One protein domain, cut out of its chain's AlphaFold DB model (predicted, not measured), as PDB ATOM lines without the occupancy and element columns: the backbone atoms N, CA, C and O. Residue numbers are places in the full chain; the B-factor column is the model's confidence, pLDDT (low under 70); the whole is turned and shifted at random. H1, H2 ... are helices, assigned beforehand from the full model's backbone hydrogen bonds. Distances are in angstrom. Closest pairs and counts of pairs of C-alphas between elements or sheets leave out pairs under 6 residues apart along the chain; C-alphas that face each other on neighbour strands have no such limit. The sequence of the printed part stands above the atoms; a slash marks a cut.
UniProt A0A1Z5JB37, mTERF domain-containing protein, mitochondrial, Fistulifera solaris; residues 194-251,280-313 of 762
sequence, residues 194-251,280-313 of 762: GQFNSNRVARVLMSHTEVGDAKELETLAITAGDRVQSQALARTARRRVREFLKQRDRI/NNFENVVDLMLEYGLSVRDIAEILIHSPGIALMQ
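Overview. This is residues 194 to 251 and 280 to 313 of the 762 residues of the protein "mTERF domain-containing protein, mitochondrial" of Fistulifera solaris (UniProt A0A1Z5JB37). One long helix, H2, has its first part in a small compact head of four shorter helices, while its last part, residues 236 to 251, sticks out alone as a long arm. In the head, H1 and H4 pack on the early part of H2, H5 packs on it a little farther along, and H3 covers H1, H4 and H5 on the side away from H2. The printed part has 92 residues with five named helices, H1 to H5 in order along the chain, and no named strand; its class is all helix. The whole is loose, with a radius of gyration of the C-alphas of 15.5 A, and spans 59 by 24 by 20 A, the arm making the length.

Arrangement. H1, residues 198 to 207, and H2, residues 214 to 251, form a helical hairpin. They touch, closest at the C-alphas of Ser 198 and Gly 225, 3.8 A apart, at a steep tilt of 44 degrees, opposite ways; H2 touches H1 with residues 217 to 229 alone. With H4, residues 296 to 305, they make a bundle, three helices grouped together. H2 touches H4 with residues 217 to 228 alone, at a steep tilt of 41 degrees, the same way; the C-alphas of Ala 224 and Ile 304 are closest, 4.7 A apart. H1 and H4 only just touch, with 3 pairs of C-alphas within 8 A, closest at Leu 205 and Val 296, 6.3 A. H3, residues 282 to 291, and H1 only just touch, with 3 such pairs, the closest C-alphas being those of Val 204 and Glu 283, 6.8 A apart. H2 and H3 are apart. H5, residues 307 to 311, touches H2, closest at the C-alphas of Val 228 and Pro 307, 4.8 A apart. In H1, H2, H3 and H4 every O i to N i+4 pair is within hydrogen-bond range; in H5 0 of 1 is, beside 2 of 2 O i to N i+3 pairs.

Along the chain. H1 begins at C-alpha 198, (20.537, -43.982, 22.282), and is 14.3 A long from first to last C-alpha. H2 measures 54.8 A and ends at C-alpha 251, (11.459, -66.283, -7.149). H3 measures 14.4 A, H4 14.5 A and H5 7.7 A, the last ending at C-alpha 311, (29.114, -51.214, 14.357).

Size, cuts and confidence. The C-alphas farthest apart are those of Gly 212 and Ile 251, at 59.6 A. Residues 252 to 279 are not printed, and C-alphas 251 and 280 are 33.5 A apart across this cut. Of the links that are printed whole, H1 to H2 is short and H3 to H4 and H4 to H5 are tight. Mean pLDDT of the printed part is 83.7; residues 211 to 214 and 280 are under 70.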
ATOM      1  N   GLY A 194      19.259 -53.752  20.588       76.38
ATOM      2  CA  GLY A 194      19.087 -53.086  21.882       76.38
ATOM      3  C   GLY A 194      20.393 -52.569  22.495       76.38
ATOM      4  O   GLY A 194      20.366 -51.649  23.309       76.38
ATOM      5  N   GLN A 195      21.550 -53.085  22.067       78.81
ATOM      6  CA  GLN A 195      22.849 -52.535  22.473       78.81
ATOM      7  C   GLN A 195      23.139 -51.146  21.872       78.81
ATOM      8  O   GLN A 195      23.950 -50.406  22.417       78.81
ATOM      9  N   PHE A 196      22.471 -50.784  20.770       84.44
ATOM     10  CA  PHE A 196      22.649 -49.511  20.062       84.44
ATOM     11  C   PHE A 196      21.526 -48.502  20.352       84.44
ATOM     12  O   PHE A 196      21.376 -47.539  19.605       84.44
ATOM     13  N   ASN A 197      20.723 -48.723  21.399       88.31
ATOM     14  CA  ASN A 197      19.729 -47.754  21.871       88.31
ATOM     15  C   ASN A 197      20.441 -46.468  22.344       88.31
ATOM     16  O   ASN A 197      21.445 -46.566  23.056       88.31
ATOM     17  N   SER A 198      19.938 -45.286  21.966       86.81
ATOM     18  CA  SER A 198      20.537 -43.982  22.282       86.81
ATOM     19  C   SER A 198      20.855 -43.822  23.767       86.81
ATOM     20  O   SER A 198      21.994 -43.508  24.116       86.81
ATOM     21  N   ASN A 199      19.901 -44.152  24.642       88.00
ATOM     22  CA  ASN A 199      20.056 -44.053  26.094       88.00
ATOM     23  C   ASN A 199      21.133 -45.004  26.630       88.00
ATOM     24  O   ASN A 199      21.888 -44.653  27.537       88.00
ATOM     25  N   ARG A 200      21.239 -46.214  26.063       88.50
ATOM     26  CA  ARG A 200      22.270 -47.182  26.459       88.50
ATOM     27  C   ARG A 200      23.653 -46.731  25.996       88.50
ATOM     28  O   ARG A 200      24.587 -46.773  26.789       88.50
ATOM     29  N   VAL A 201      23.779 -46.262  24.755       87.31
ATOM     30  CA  VAL A 201      25.036 -45.731  24.204       87.31
ATOM     31  C   VAL A 201      25.519 -44.529  25.016       87.31
ATOM     32  O   VAL A 201      26.689 -44.484  25.391       87.31
ATOM     33  N   ALA A 202      24.622 -43.594  25.341       88.25
ATOM     34  CA  ALA A 202      24.947 -42.446  26.178       88.25
ATOM     35  C   ALA A 202      25.413 -42.884  27.576       88.25
ATOM     36  O   ALA A 202      26.451 -42.422  28.043       88.25
ATOM     37  N   ARG A 203      24.719 -43.842  28.208       88.75
ATOM     38  CA  ARG A 203      25.104 -44.386  29.520       88.75
ATOM     39  C   ARG A 203      26.479 -45.056  29.505       88.75
ATOM     40  O   ARG A 203      27.260 -44.812  30.417       88.75
ATOM     41  N   VAL A 204      26.782 -45.850  28.475       89.06
ATOM     42  CA  VAL A 204      28.099 -46.492  28.297       89.06
ATOM     43  C   VAL A 204      29.197 -45.445  28.119       89.06
ATOM     44  O   VAL A 204      30.275 -45.586  28.673       89.06
ATOM     45  N   LEU A 205      28.952 -44.357  27.386       89.25
ATOM     46  CA  LEU A 205      29.942 -43.281  27.291       89.25
ATOM     47  C   LEU A 205      30.138 -42.590  28.647       89.25
ATOM     48  O   LEU A 205      31.276 -42.395  29.064       89.25
ATOM     49  N   MET A 206      29.047 -42.275  29.350       88.06
ATOM     50  CA  MET A 206      29.085 -41.587  30.644       88.06
ATOM     51  C   MET A 206      29.699 -42.433  31.770       88.06
ATOM     52  O   MET A 206      30.326 -41.864  32.663       88.06
ATOM     53  N   SER A 207      29.617 -43.768  31.723       87.88
ATOM     54  CA  SER A 207      30.241 -44.636  32.737       87.88
ATOM     55  C   SER A 207      31.770 -44.554  32.761       87.88
ATOM     56  O   SER A 207      32.374 -44.871  33.780       87.88
ATOM     57  N   HIS A 208      32.402 -44.095  31.676       84.06
ATOM     58  CA  HIS A 208      33.853 -43.883  31.597       84.06
ATOM     59  C   HIS A 208      34.270 -42.417  31.826       84.06
ATOM     60  O   HIS A 208      35.404 -42.046  31.520       84.06
ATOM     61  N   THR A 209      33.366 -41.563  32.323       81.75
ATOM     62  CA  THR A 209      33.634 -40.131  32.555       81.75
ATOM     63  C   THR A 209      33.938 -39.832  34.018       81.75
ATOM     64  O   THR A 209      33.307 -40.375  34.921       81.75
ATOM     65  N   GLU A 210      34.909 -38.951  34.264       70.88
ATOM     66  CA  GLU A 210      35.180 -38.414  35.600       70.88
ATOM     67  C   GLU A 210      34.245 -37.223  35.896       70.88
ATOM     68  O   GLU A 210      33.861 -36.474  34.998       70.88
ATOM     69  N   VAL A 211      33.903 -37.027  37.172       63.34
ATOM     70  CA  VAL A 211      32.787 -36.195  37.681       63.34
ATOM     71  C   VAL A 211      32.867 -34.686  37.320       63.34
ATOM     72  O   VAL A 211      31.906 -33.950  37.529       63.34
ATOM     73  N   GLY A 212      33.974 -34.197  36.748       59.91
ATOM     74  CA  GLY A 212      34.260 -32.763  36.570       59.91
ATOM     75  C   GLY A 212      33.610 -32.039  35.375       59.91
ATOM     76  O   GLY A 212      33.356 -30.844  35.489       59.91
ATOM     77  N   ASP A 213      33.296 -32.727  34.267       59.44
ATOM     78  CA  ASP A 213      32.882 -32.115  32.975       59.44
ATOM     79  C   ASP A 213      31.482 -32.583  32.493       59.44
ATOM     80  O   ASP A 213      31.206 -32.698  31.295       59.44
ATOM     81  N   ALA A 214      30.578 -32.898  33.425       67.44
ATOM     82  CA  ALA A 214      29.408 -33.739  33.148       67.44
ATOM     83  C   ALA A 214      28.384 -33.159  32.144       67.44
ATOM     84  O   ALA A 214      27.930 -33.886  31.266       67.44
ATOM     85  N   LYS A 215      28.035 -31.863  32.213       78.12
ATOM     86  CA  LYS A 215      26.890 -31.318  31.445       78.12
ATOM     87  C   LYS A 215      27.126 -31.226  29.932       78.12
ATOM     88  O   LYS A 215      26.267 -31.614  29.146       78.12
ATOM     89  N   GLU A 216      28.278 -30.706  29.501       79.19
ATOM     90  CA  GLU A 216      28.589 -30.616  28.063       79.19
ATOM     91  C   GLU A 216      28.788 -32.008  27.458       79.19
ATOM     92  O   GLU A 216      28.339 -32.287  26.345       79.19
ATOM     93  N   LEU A 217      29.436 -32.904  28.201       85.50
ATOM     94  CA  LEU A 217      29.731 -34.252  27.739       85.50
ATOM     95  C   LEU A 217      28.475 -35.124  27.638       85.50
ATOM     96  O   LEU A 217      28.351 -35.888  26.683       85.50
ATOM     97  N   GLU A 218      27.523 -34.948  28.555       87.12
ATOM     98  CA  GLU A 218      26.217 -35.606  28.524       87.12
ATOM     99  C   GLU A 218      25.447 -35.262  27.243       87.12
ATOM    100  O   GLU A 218      24.990 -36.157  26.534       87.12
ATOM    101  N   THR A 219      25.399 -33.981  26.859       88.75
ATOM    102  CA  THR A 219      24.720 -33.558  25.617       88.75
ATOM    103  C   THR A 219      25.358 -34.175  24.363       88.75
ATOM    104  O   THR A 219      24.658 -34.612  23.443       88.75
ATOM    105  N   LEU A 220      26.693 -34.277  24.335       87.06
ATOM    106  CA  LEU A 220      27.434 -34.925  23.250       87.06
ATOM    107  C   LEU A 220      27.190 -36.436  23.218       87.06
ATOM    108  O   LEU A 220      27.049 -37.002  22.134       87.06
ATOM    109  N   ALA A 221      27.123 -37.086  24.381       90.25
ATOM    110  CA  ALA A 221      26.871 -38.516  24.500       90.25
ATOM    111  C   ALA A 221      25.456 -38.887  24.031       90.25
ATOM    112  O   ALA A 221      25.309 -39.850  23.277       90.25
ATOM    113  N   ILE A 222      24.441 -38.091  24.390       90.44
ATOM    114  CA  ILE A 222      23.058 -38.251  23.905       90.44
ATOM    115  C   ILE A 222      23.019 -38.108  22.380       90.44
ATOM    116  O   ILE A 222      22.577 -39.015  21.675       90.44
ATOM    117  N   THR A 223      23.607 -37.028  21.852       89.00
ATOM    118  CA  THR A 223      23.665 -36.782  20.401       89.00
ATOM    119  C   THR A 223      24.388 -37.913  19.657       89.00
ATOM    120  O   THR A 223      23.986 -38.311  18.560       89.00
ATOM    121  N   ALA A 224      25.472 -38.448  20.228       89.31
ATOM    122  CA  ALA A 224      26.184 -39.596  19.673       89.31
ATOM    123  C   ALA A 224      25.307 -40.858  19.678       89.31
ATOM    124  O   ALA A 224      25.267 -41.569  18.669       89.31
ATOM    125  N   GLY A 225      24.580 -41.103  20.770       88.88
ATOM    126  CA  GLY A 225      23.619 -42.196  20.907       88.88
ATOM    127  C   GLY A 225      22.560 -42.181  19.810       88.88
ATOM    128  O   GLY A 225      22.412 -43.175  19.096       88.88
ATOM    129  N   ASP A 226      21.914 -41.037  19.586       84.94
ATOM    130  CA  ASP A 226      20.883 -40.878  18.552       84.94
ATOM    131  C   ASP A 226      21.422 -41.176  17.146       84.94
ATOM    132  O   ASP A 226      20.779 -41.851  16.328       84.94
ATOM    133  N   ARG A 227      22.642 -40.710  16.846       86.19
ATOM    134  CA  ARG A 227      23.308 -40.952  15.554       86.19
ATOM    135  C   ARG A 227      23.672 -42.420  15.360       86.19
ATOM    136  O   ARG A 227      23.509 -42.938  14.250       86.19
ATOM    137  N   VAL A 228      24.154 -43.094  16.404       87.50
ATOM    138  CA  VAL A 228      24.488 -44.527  16.375       87.50
ATOM    139  C   VAL A 228      23.229 -45.371  16.199       87.50
ATOM    140  O   VAL A 228      23.200 -46.215  15.299       87.50
ATOM    141  N   GLN A 229      22.170 -45.091  16.963       87.31
ATOM    142  CA  GLN A 229      20.883 -45.776  16.848       87.31
ATOM    143  C   GLN A 229      20.299 -45.626  15.439       87.31
ATOM    144  O   GLN A 229      19.988 -46.621  14.778       87.31
ATOM    145  N   SER A 230      20.243 -44.391  14.928       80.12
ATOM    146  CA  SER A 230      19.765 -44.095  13.571       80.12
ATOM    147  C   SER A 230      20.550 -44.867  12.507       80.12
ATOM    148  O   SER A 230      19.980 -45.435  11.572       80.12
ATOM    149  N   GLN A 231      21.876 -44.940  12.651       84.19
ATOM    150  CA  GLN A 231      22.742 -45.667  11.727       84.19
ATOM    151  C   GLN A 231      22.539 -47.189  11.805       84.19
ATOM    152  O   GLN A 231      22.554 -47.858  10.764       84.19
ATOM    153  N   ALA A 232      22.354 -47.746  13.004       82.62
ATOM    154  CA  ALA A 232      22.092 -49.168  13.220       82.62
ATOM    155  C   ALA A 232      20.740 -49.587  12.621       82.62
ATOM    156  O   ALA A 232      20.668 -50.576  11.878       82.62
ATOM    157  N   LEU A 233      19.695 -48.785  12.849       82.00
ATOM    158  CA  LEU A 233      18.365 -48.967  12.263       82.00
ATOM    159  C   LEU A 233      18.424 -48.903  10.736       82.00
ATOM    160  O   LEU A 233      18.004 -49.844  10.061       82.00
ATOM    161  N   ALA A 234      19.042 -47.858  10.179       76.06
ATOM    162  CA  ALA A 234      19.184 -47.703   8.733       76.06
ATOM    163  C   ALA A 234      19.973 -48.861   8.096       76.06
ATOM    164  O   ALA A 234      19.627 -49.336   7.011       76.06
ATOM    165  N   ARG A 235      21.039 -49.350   8.747       79.62
ATOM    166  CA  ARG A 235      21.822 -50.498   8.256       79.62
ATOM    167  C   ARG A 235      20.995 -51.783   8.254       79.62
ATOM    168  O   ARG A 235      21.074 -52.538   7.281       79.62
ATOM    169  N   THR A 236      20.211 -52.009   9.304       78.75
ATOM    170  CA  THR A 236      19.338 -53.182   9.448       78.75
ATOM    171  C   THR A 236      18.205 -53.149   8.424       78.75
ATOM    172  O   THR A 236      18.033 -54.117   7.686       78.75
ATOM    173  N   ALA A 237      17.522 -52.011   8.273       73.94
ATOM    174  CA  ALA A 237      16.489 -51.808   7.258       73.94
ATOM    175  C   ALA A 237      17.033 -52.046   5.839       73.94
ATOM    176  O   ALA A 237      16.492 -52.858   5.096       73.94
ATOM    177  N   ARG A 238      18.184 -51.452   5.479       76.62
ATOM    178  CA  ARG A 238      18.836 -51.691   4.172       76.62
ATOM    179  C   ARG A 238      19.252 -53.144   3.957       76.62
ATOM    180  O   ARG A 238      19.379 -53.575   2.814       76.62
ATOM    181  N   ARG A 239      19.584 -53.889   5.016       76.12
ATOM    182  CA  ARG A 239      19.885 -55.322   4.905       76.12
ATOM    183  C   ARG A 239      18.608 -56.093   4.593       76.12
ATOM    184  O   ARG A 239      18.610 -56.798   3.594       76.12
ATOM    185  N   ARG A 240      17.538 -55.863   5.358       77.50
ATOM    186  CA  ARG A 240      16.222 -56.484   5.147       77.50
ATOM    187  C   ARG A 240      15.665 -56.192   3.759       77.50
ATOM    188  O   ARG A 240      15.308 -57.120   3.055       77.50
ATOM    189  N   VAL A 241      15.699 -54.935   3.311       77.25
ATOM    190  CA  VAL A 241      15.259 -54.559   1.956       77.25
ATOM    191  C   VAL A 241      16.093 -55.267   0.886       77.25
ATOM    192  O   VAL A 241      15.538 -55.799  -0.064       77.25
ATOM    193  N   ARG A 242      17.425 -55.330   1.027       75.38
ATOM    194  CA  ARG A 242      18.270 -56.072   0.069       75.38
ATOM    195  C   ARG A 242      17.986 -57.569   0.073       75.38
ATOM    196  O   ARG A 242      18.119 -58.204  -0.964       75.38
ATOM    197  N   GLU A 243      17.681 -58.132   1.229       77.19
ATOM    198  CA  GLU A 243      17.366 -59.548   1.388       77.19
ATOM    199  C   GLU A 243      16.005 -59.872   0.770       77.19
ATOM    200  O   GLU A 243      15.928 -60.785  -0.042       77.19
ATOM    201  N   PHE A 244      15.004 -59.028   1.015       80.12
ATOM    202  CA  PHE A 244      13.708 -59.052   0.340       80.12
ATOM    203  C   PHE A 244      13.852 -58.937  -1.182       80.12
ATOM    204  O   PHE A 244      13.325 -59.770  -1.911       80.12
ATOM    205  N   LEU A 245      14.630 -57.968  -1.682       80.62
ATOM    206  CA  LEU A 245      14.883 -57.825  -3.120       80.62
ATOM    207  C   LEU A 245      15.572 -59.066  -3.700       80.62
ATOM    208  O   LEU A 245      15.175 -59.534  -4.757       80.62
ATOM    209  N   LYS A 246      16.544 -59.657  -2.993       81.75
ATOM    210  CA  LYS A 246      17.174 -60.920  -3.411       81.75
ATOM    211  C   LYS A 246      16.200 -62.097  -3.412       81.75
ATOM    212  O   LYS A 246      16.313 -62.950  -4.281       81.75
ATOM    213  N   GLN A 247      15.308 -62.189  -2.427       78.69
ATOM    214  CA  GLN A 247      14.290 -63.240  -2.356       78.69
ATOM    215  C   GLN A 247      13.290 -63.094  -3.501       78.69
ATOM    216  O   GLN A 247      13.053 -64.061  -4.216       78.69
ATOM    217  N   ARG A 248      12.800 -61.873  -3.741       81.25
ATOM    218  CA  ARG A 248      11.971 -61.545  -4.901       81.25
ATOM    219  C   ARG A 248      12.678 -61.934  -6.199       81.25
ATOM    220  O   ARG A 248      12.129 -62.702  -6.972       81.25
ATOM    221  N   ASP A 249      13.910 -61.478  -6.413       76.31
ATOM    222  CA  ASP A 249      14.652 -61.772  -7.644       76.31
ATOM    223  C   ASP A 249      14.930 -63.284  -7.806       76.31
ATOM    224  O   ASP A 249      14.956 -63.779  -8.926       76.31
ATOM    225  N   ARG A 250      15.093 -64.044  -6.708       76.31
ATOM    226  CA  ARG A 250      15.207 -65.516  -6.742       76.31
ATOM    227  C   ARG A 250      13.924 -66.194  -7.206       76.31
ATOM    228  O   ARG A 250      14.020 -67.126  -7.989       76.31
ATOM    229  N   ILE A 251      12.762 -65.739  -6.737       74.31
ATOM    230  CA  ILE A 251      11.459 -66.283  -7.149       74.31
ATOM    231  C   ILE A 251      11.259 -66.067  -8.655       74.31
ATOM    232  O   ILE A 251      10.866 -66.985  -9.359       74.31
ATOM    233  N   ASN A 280      30.209 -58.688  19.098       56.94
ATOM    234  CA  ASN A 280      30.493 -57.284  18.851       56.94
ATOM    235  C   ASN A 280      29.671 -56.435  19.819       56.94
ATOM    236  O   ASN A 280      28.681 -55.828  19.409       56.94
ATOM    237  N   ASN A 281      30.089 -56.405  21.083       74.62
ATOM    238  CA  ASN A 281      29.523 -55.493  22.068       74.62
ATOM    239  C   ASN A 281      30.031 -54.074  21.786       74.62
ATOM    240  O   ASN A 281      31.235 -53.863  21.625       74.62
ATOM    241  N   PHE A 282      29.125 -53.097  21.741       84.44
ATOM    242  CA  PHE A 282      29.488 -51.676  21.640       84.44
ATOM    243  C   PHE A 282      30.474 -51.247  22.745       84.44
ATOM    244  O   PHE A 282      31.390 -50.472  22.489       84.44
ATOM    245  N   GLU A 283      30.335 -51.819  23.943       86.44
ATOM    246  CA  GLU A 283      31.241 -51.622  25.083       86.44
ATOM    247  C   GLU A 283      32.694 -51.982  24.715       86.44
ATOM    248  O   GLU A 283      33.576 -51.137  24.835       86.44
ATOM    249  N   ASN A 284      32.925 -53.136  24.073       87.69
ATOM    250  CA  ASN A 284      34.260 -53.550  23.612       87.69
ATOM    251  C   ASN A 284      34.884 -52.559  22.610       87.69
ATOM    252  O   ASN A 284      36.108 -52.450  22.516       87.69
ATOM    253  N   VAL A 285      34.063 -51.868  21.811       89.19
ATOM    254  CA  VAL A 285      34.529 -50.829  20.876       89.19
ATOM    255  C   VAL A 285      34.987 -49.588  21.642       89.19
ATOM    256  O   VAL A 285      36.042 -49.038  21.321       89.19
ATOM    257  N   VAL A 286      34.219 -49.162  22.647       90.81
ATOM    258  CA  VAL A 286      34.552 -48.015  23.501       90.81
ATOM    259  C   VAL A 286      35.808 -48.306  24.318       90.81
ATOM    260  O   VAL A 286      36.752 -47.519  24.247       90.81
ATOM    261  N   ASP A 287      35.872 -49.460  24.984       90.75
ATOM    262  CA  ASP A 287      37.032 -49.901  25.767       90.75
ATOM    263  C   ASP A 287      38.304 -49.896  24.925       90.75
ATOM    264  O   ASP A 287      39.319 -49.312  25.300       90.75
ATOM    265  N   LEU A 288      38.232 -50.456  23.716       91.44
ATOM    266  CA  LEU A 288      39.369 -50.472  22.811       91.44
ATOM    267  C   LEU A 288      39.772 -49.057  22.365       91.44
ATOM    268  O   LEU A 288      40.958 -48.762  22.249       91.44
ATOM    269  N   MET A 289      38.832 -48.140  22.128       92.12
ATOM    270  CA  MET A 289      39.181 -46.748  21.807       92.12
ATOM    271  C   MET A 289      39.861 -46.039  22.994       92.12
ATOM    272  O   MET A 289      40.819 -45.286  22.780       92.12
ATOM    273  N   LEU A 290      39.424 -46.317  24.226       92.75
ATOM    274  CA  LEU A 290      40.046 -45.811  25.455       92.75
ATOM    275  C   LEU A 290      41.463 -46.380  25.653       92.75
ATOM    276  O   LEU A 290      42.377 -45.616  25.961       92.75
ATOM    277  N   GLU A 291      41.686 -47.674  25.382       92.81
ATOM    278  CA  GLU A 291      43.012 -48.327  25.428       92.81
ATOM    279  C   GLU A 291      44.039 -47.620  24.521       92.81
ATOM    280  O   GLU A 291      45.211 -47.468  24.874       92.81
ATOM    281  N   TYR A 292      43.600 -47.115  23.363       90.88
ATOM    282  CA  TYR A 292      44.438 -46.342  22.434       90.88
ATOM    283  C   TYR A 292      44.626 -44.866  22.846       90.88
ATOM    284  O   TYR A 292      45.324 -44.107  22.163       90.88
ATOM    285  N   GLY A 293      44.049 -44.450  23.978       88.75
ATOM    286  CA  GLY A 293      44.229 -43.136  24.596       88.75
ATOM    287  C   GLY A 293      43.281 -42.043  24.094       88.75
ATOM    288  O   GLY A 293      43.583 -40.853  24.267       88.75
ATOM    289  N   LEU A 294      42.166 -42.406  23.452       91.75
ATOM    290  CA  LEU A 294      41.081 -41.472  23.121       91.75
ATOM    291  C   LEU A 294      40.293 -41.138  24.394       91.75
ATOM    292  O   LEU A 294      40.084 -42.004  25.230       91.75
ATOM    293  N   SER A 295      39.877 -39.883  24.560       91.06
ATOM    294  CA  SER A 295      38.966 -39.504  25.649       91.06
ATOM    295  C   SER A 295      37.515 -39.814  25.277       91.06
ATOM    296  O   SER A 295      37.183 -39.866  24.092       91.06
ATOM    297  N   VAL A 296      36.623 -39.929  26.263       90.69
ATOM    298  CA  VAL A 296      35.175 -40.081  26.011       90.69
ATOM    299  C   VAL A 296      34.637 -38.957  25.120       90.69
ATOM    300  O   VAL A 296      33.869 -39.216  24.195       90.69
ATOM    301  N   ARG A 297      35.119 -37.721  25.313       90.88
ATOM    302  CA  ARG A 297      34.789 -36.581  24.445       90.88
ATOM    303  C   ARG A 297      35.208 -36.818  22.994       90.88
ATOM    304  O   ARG A 297      34.431 -36.555  22.082       90.88
ATOM    305  N   ASP A 298      36.420 -37.339  22.774       91.62
ATOM    306  CA  ASP A 298      36.896 -37.681  21.428       91.62
ATOM    307  C   ASP A 298      36.006 -38.755  20.787       91.62
ATOM    308  O   ASP A 298      35.656 -38.641  19.613       91.62
ATOM    309  N   ILE A 299      35.637 -39.786  21.554       92.94
ATOM    310  CA  ILE A 299      34.803 -40.903  21.090       92.94
ATOM    311  C   ILE A 299      33.406 -40.399  20.708       92.94
ATOM    312  O   ILE A 299      32.945 -40.691  19.603       92.94
ATOM    313  N   ALA A 300      32.766 -39.590  21.557       90.94
ATOM    314  CA  ALA A 300      31.454 -39.008  21.278       90.94
ATOM    315  C   ALA A 300      31.466 -38.166  19.987       90.94
ATOM    316  O   ALA A 300      30.657 -38.404  19.088       90.94
ATOM    317  N   GLU A 301      32.435 -37.255  19.825       89.69
ATOM    318  CA  GLU A 301      32.569 -36.438  18.605       89.69
ATOM    319  C   GLU A 301      32.807 -37.295  17.342       89.69
ATOM    320  O   GLU A 301      32.229 -37.042  16.279       89.69
ATOM    321  N   ILE A 302      33.624 -38.348  17.446       90.50
ATOM    322  CA  ILE A 302      33.873 -39.289  16.344       90.50
ATOM    323  C   ILE A 302      32.582 -40.016  15.941       90.50
ATOM    324  O   ILE A 302      32.304 -40.144  14.743       90.50
ATOM    325  N   LEU A 303      31.794 -40.480  16.915       89.75
ATOM    326  CA  LEU A 303      30.547 -41.210  16.685       89.75
ATOM    327  C   LEU A 303      29.447 -40.320  16.095       89.75
ATOM    328  O   LEU A 303      28.731 -40.778  15.207       89.75
ATOM    329  N   ILE A 304      29.370 -39.043  16.479       86.69
ATOM    330  CA  ILE A 304      28.435 -38.073  15.878       86.69
ATOM    331  C   ILE A 304      28.660 -37.963  14.363       86.69
ATOM    332  O   ILE A 304      27.720 -37.982  13.566       86.69
ATOM    333  N   HIS A 305      29.921 -37.866  13.944       83.38
ATOM    334  CA  HIS A 305      30.288 -37.654  12.542       83.38
ATOM    335  C   HIS A 305      30.470 -38.948  11.731       83.38
ATOM    336  O   HIS A 305      30.449 -38.919  10.495       83.38
ATOM    337  N   SER A 306      30.722 -40.082  12.387       86.69
ATOM    338  CA  SER A 306      30.950 -41.378  11.744       86.69
ATOM    339  C   SER A 306      30.383 -42.535  12.584       86.69
ATOM    340  O   SER A 306      31.136 -43.422  12.997       86.69
ATOM    341  N   PRO A 307      29.048 -42.598  12.767       87.38
ATOM    342  CA  PRO A 307      28.396 -43.548  13.680       87.38
ATOM    343  C   PRO A 307      28.587 -45.017  13.283       87.38
ATOM    344  O   PRO A 307      28.423 -45.919  14.094       87.38
ATOM    345  N   GLY A 308      28.985 -45.289  12.032       84.94
ATOM    346  CA  GLY A 308      29.279 -46.645  11.566       84.94
ATOM    347  C   GLY A 308      30.450 -47.332  12.282       84.94
ATOM    348  O   GLY A 308      30.546 -48.552  12.182       84.94
ATOM    349  N   ILE A 309      31.304 -46.582  12.992       87.81
ATOM    350  CA  ILE A 309      32.424 -47.128  13.778       87.81
ATOM    351  C   ILE A 309      31.910 -47.953  14.966       87.81
ATOM    352  O   ILE A 309      32.464 -49.011  15.240       87.81
ATOM    353  N   ALA A 310      30.795 -47.549  15.588       86.56
ATOM    354  CA  ALA A 310      30.150 -48.302  16.671       86.56
ATOM    355  C   ALA A 310      29.722 -49.721  16.251       86.56
ATOM    356  O   ALA A 310      29.562 -50.599  17.088       86.56
ATOM    357  N   LEU A 311      29.541 -49.944  14.945       85.06
ATOM    358  CA  LEU A 311      29.114 -51.214  14.357       85.06
ATOM    359  C   LEU A 311      30.296 -52.043  13.818       85.06
ATOM    360  O   LEU A 311      30.071 -53.003  13.074       85.06
ATOM    361  N   MET A 312      31.540 -51.626  14.074       83.12
ATOM    362  CA  MET A 312      32.742 -52.364  13.681       83.12
ATOM    363  C   MET A 312      33.068 -53.453  14.701       83.12
ATOM    364  O   MET A 312      32.781 -53.326  15.886       83.12
ATOM    365  N   GLN A 313      33.707 -54.520  14.234       82.75
ATOM    366  CA  GLN A 313      34.242 -55.554  15.107       82.75
ATOM    367  C   GLN A 313      35.483 -55.022  15.832       82.75
ATOM    368  O   GLN A 313      36.440 -54.602  15.179       82.75
TER     369      GLN A 313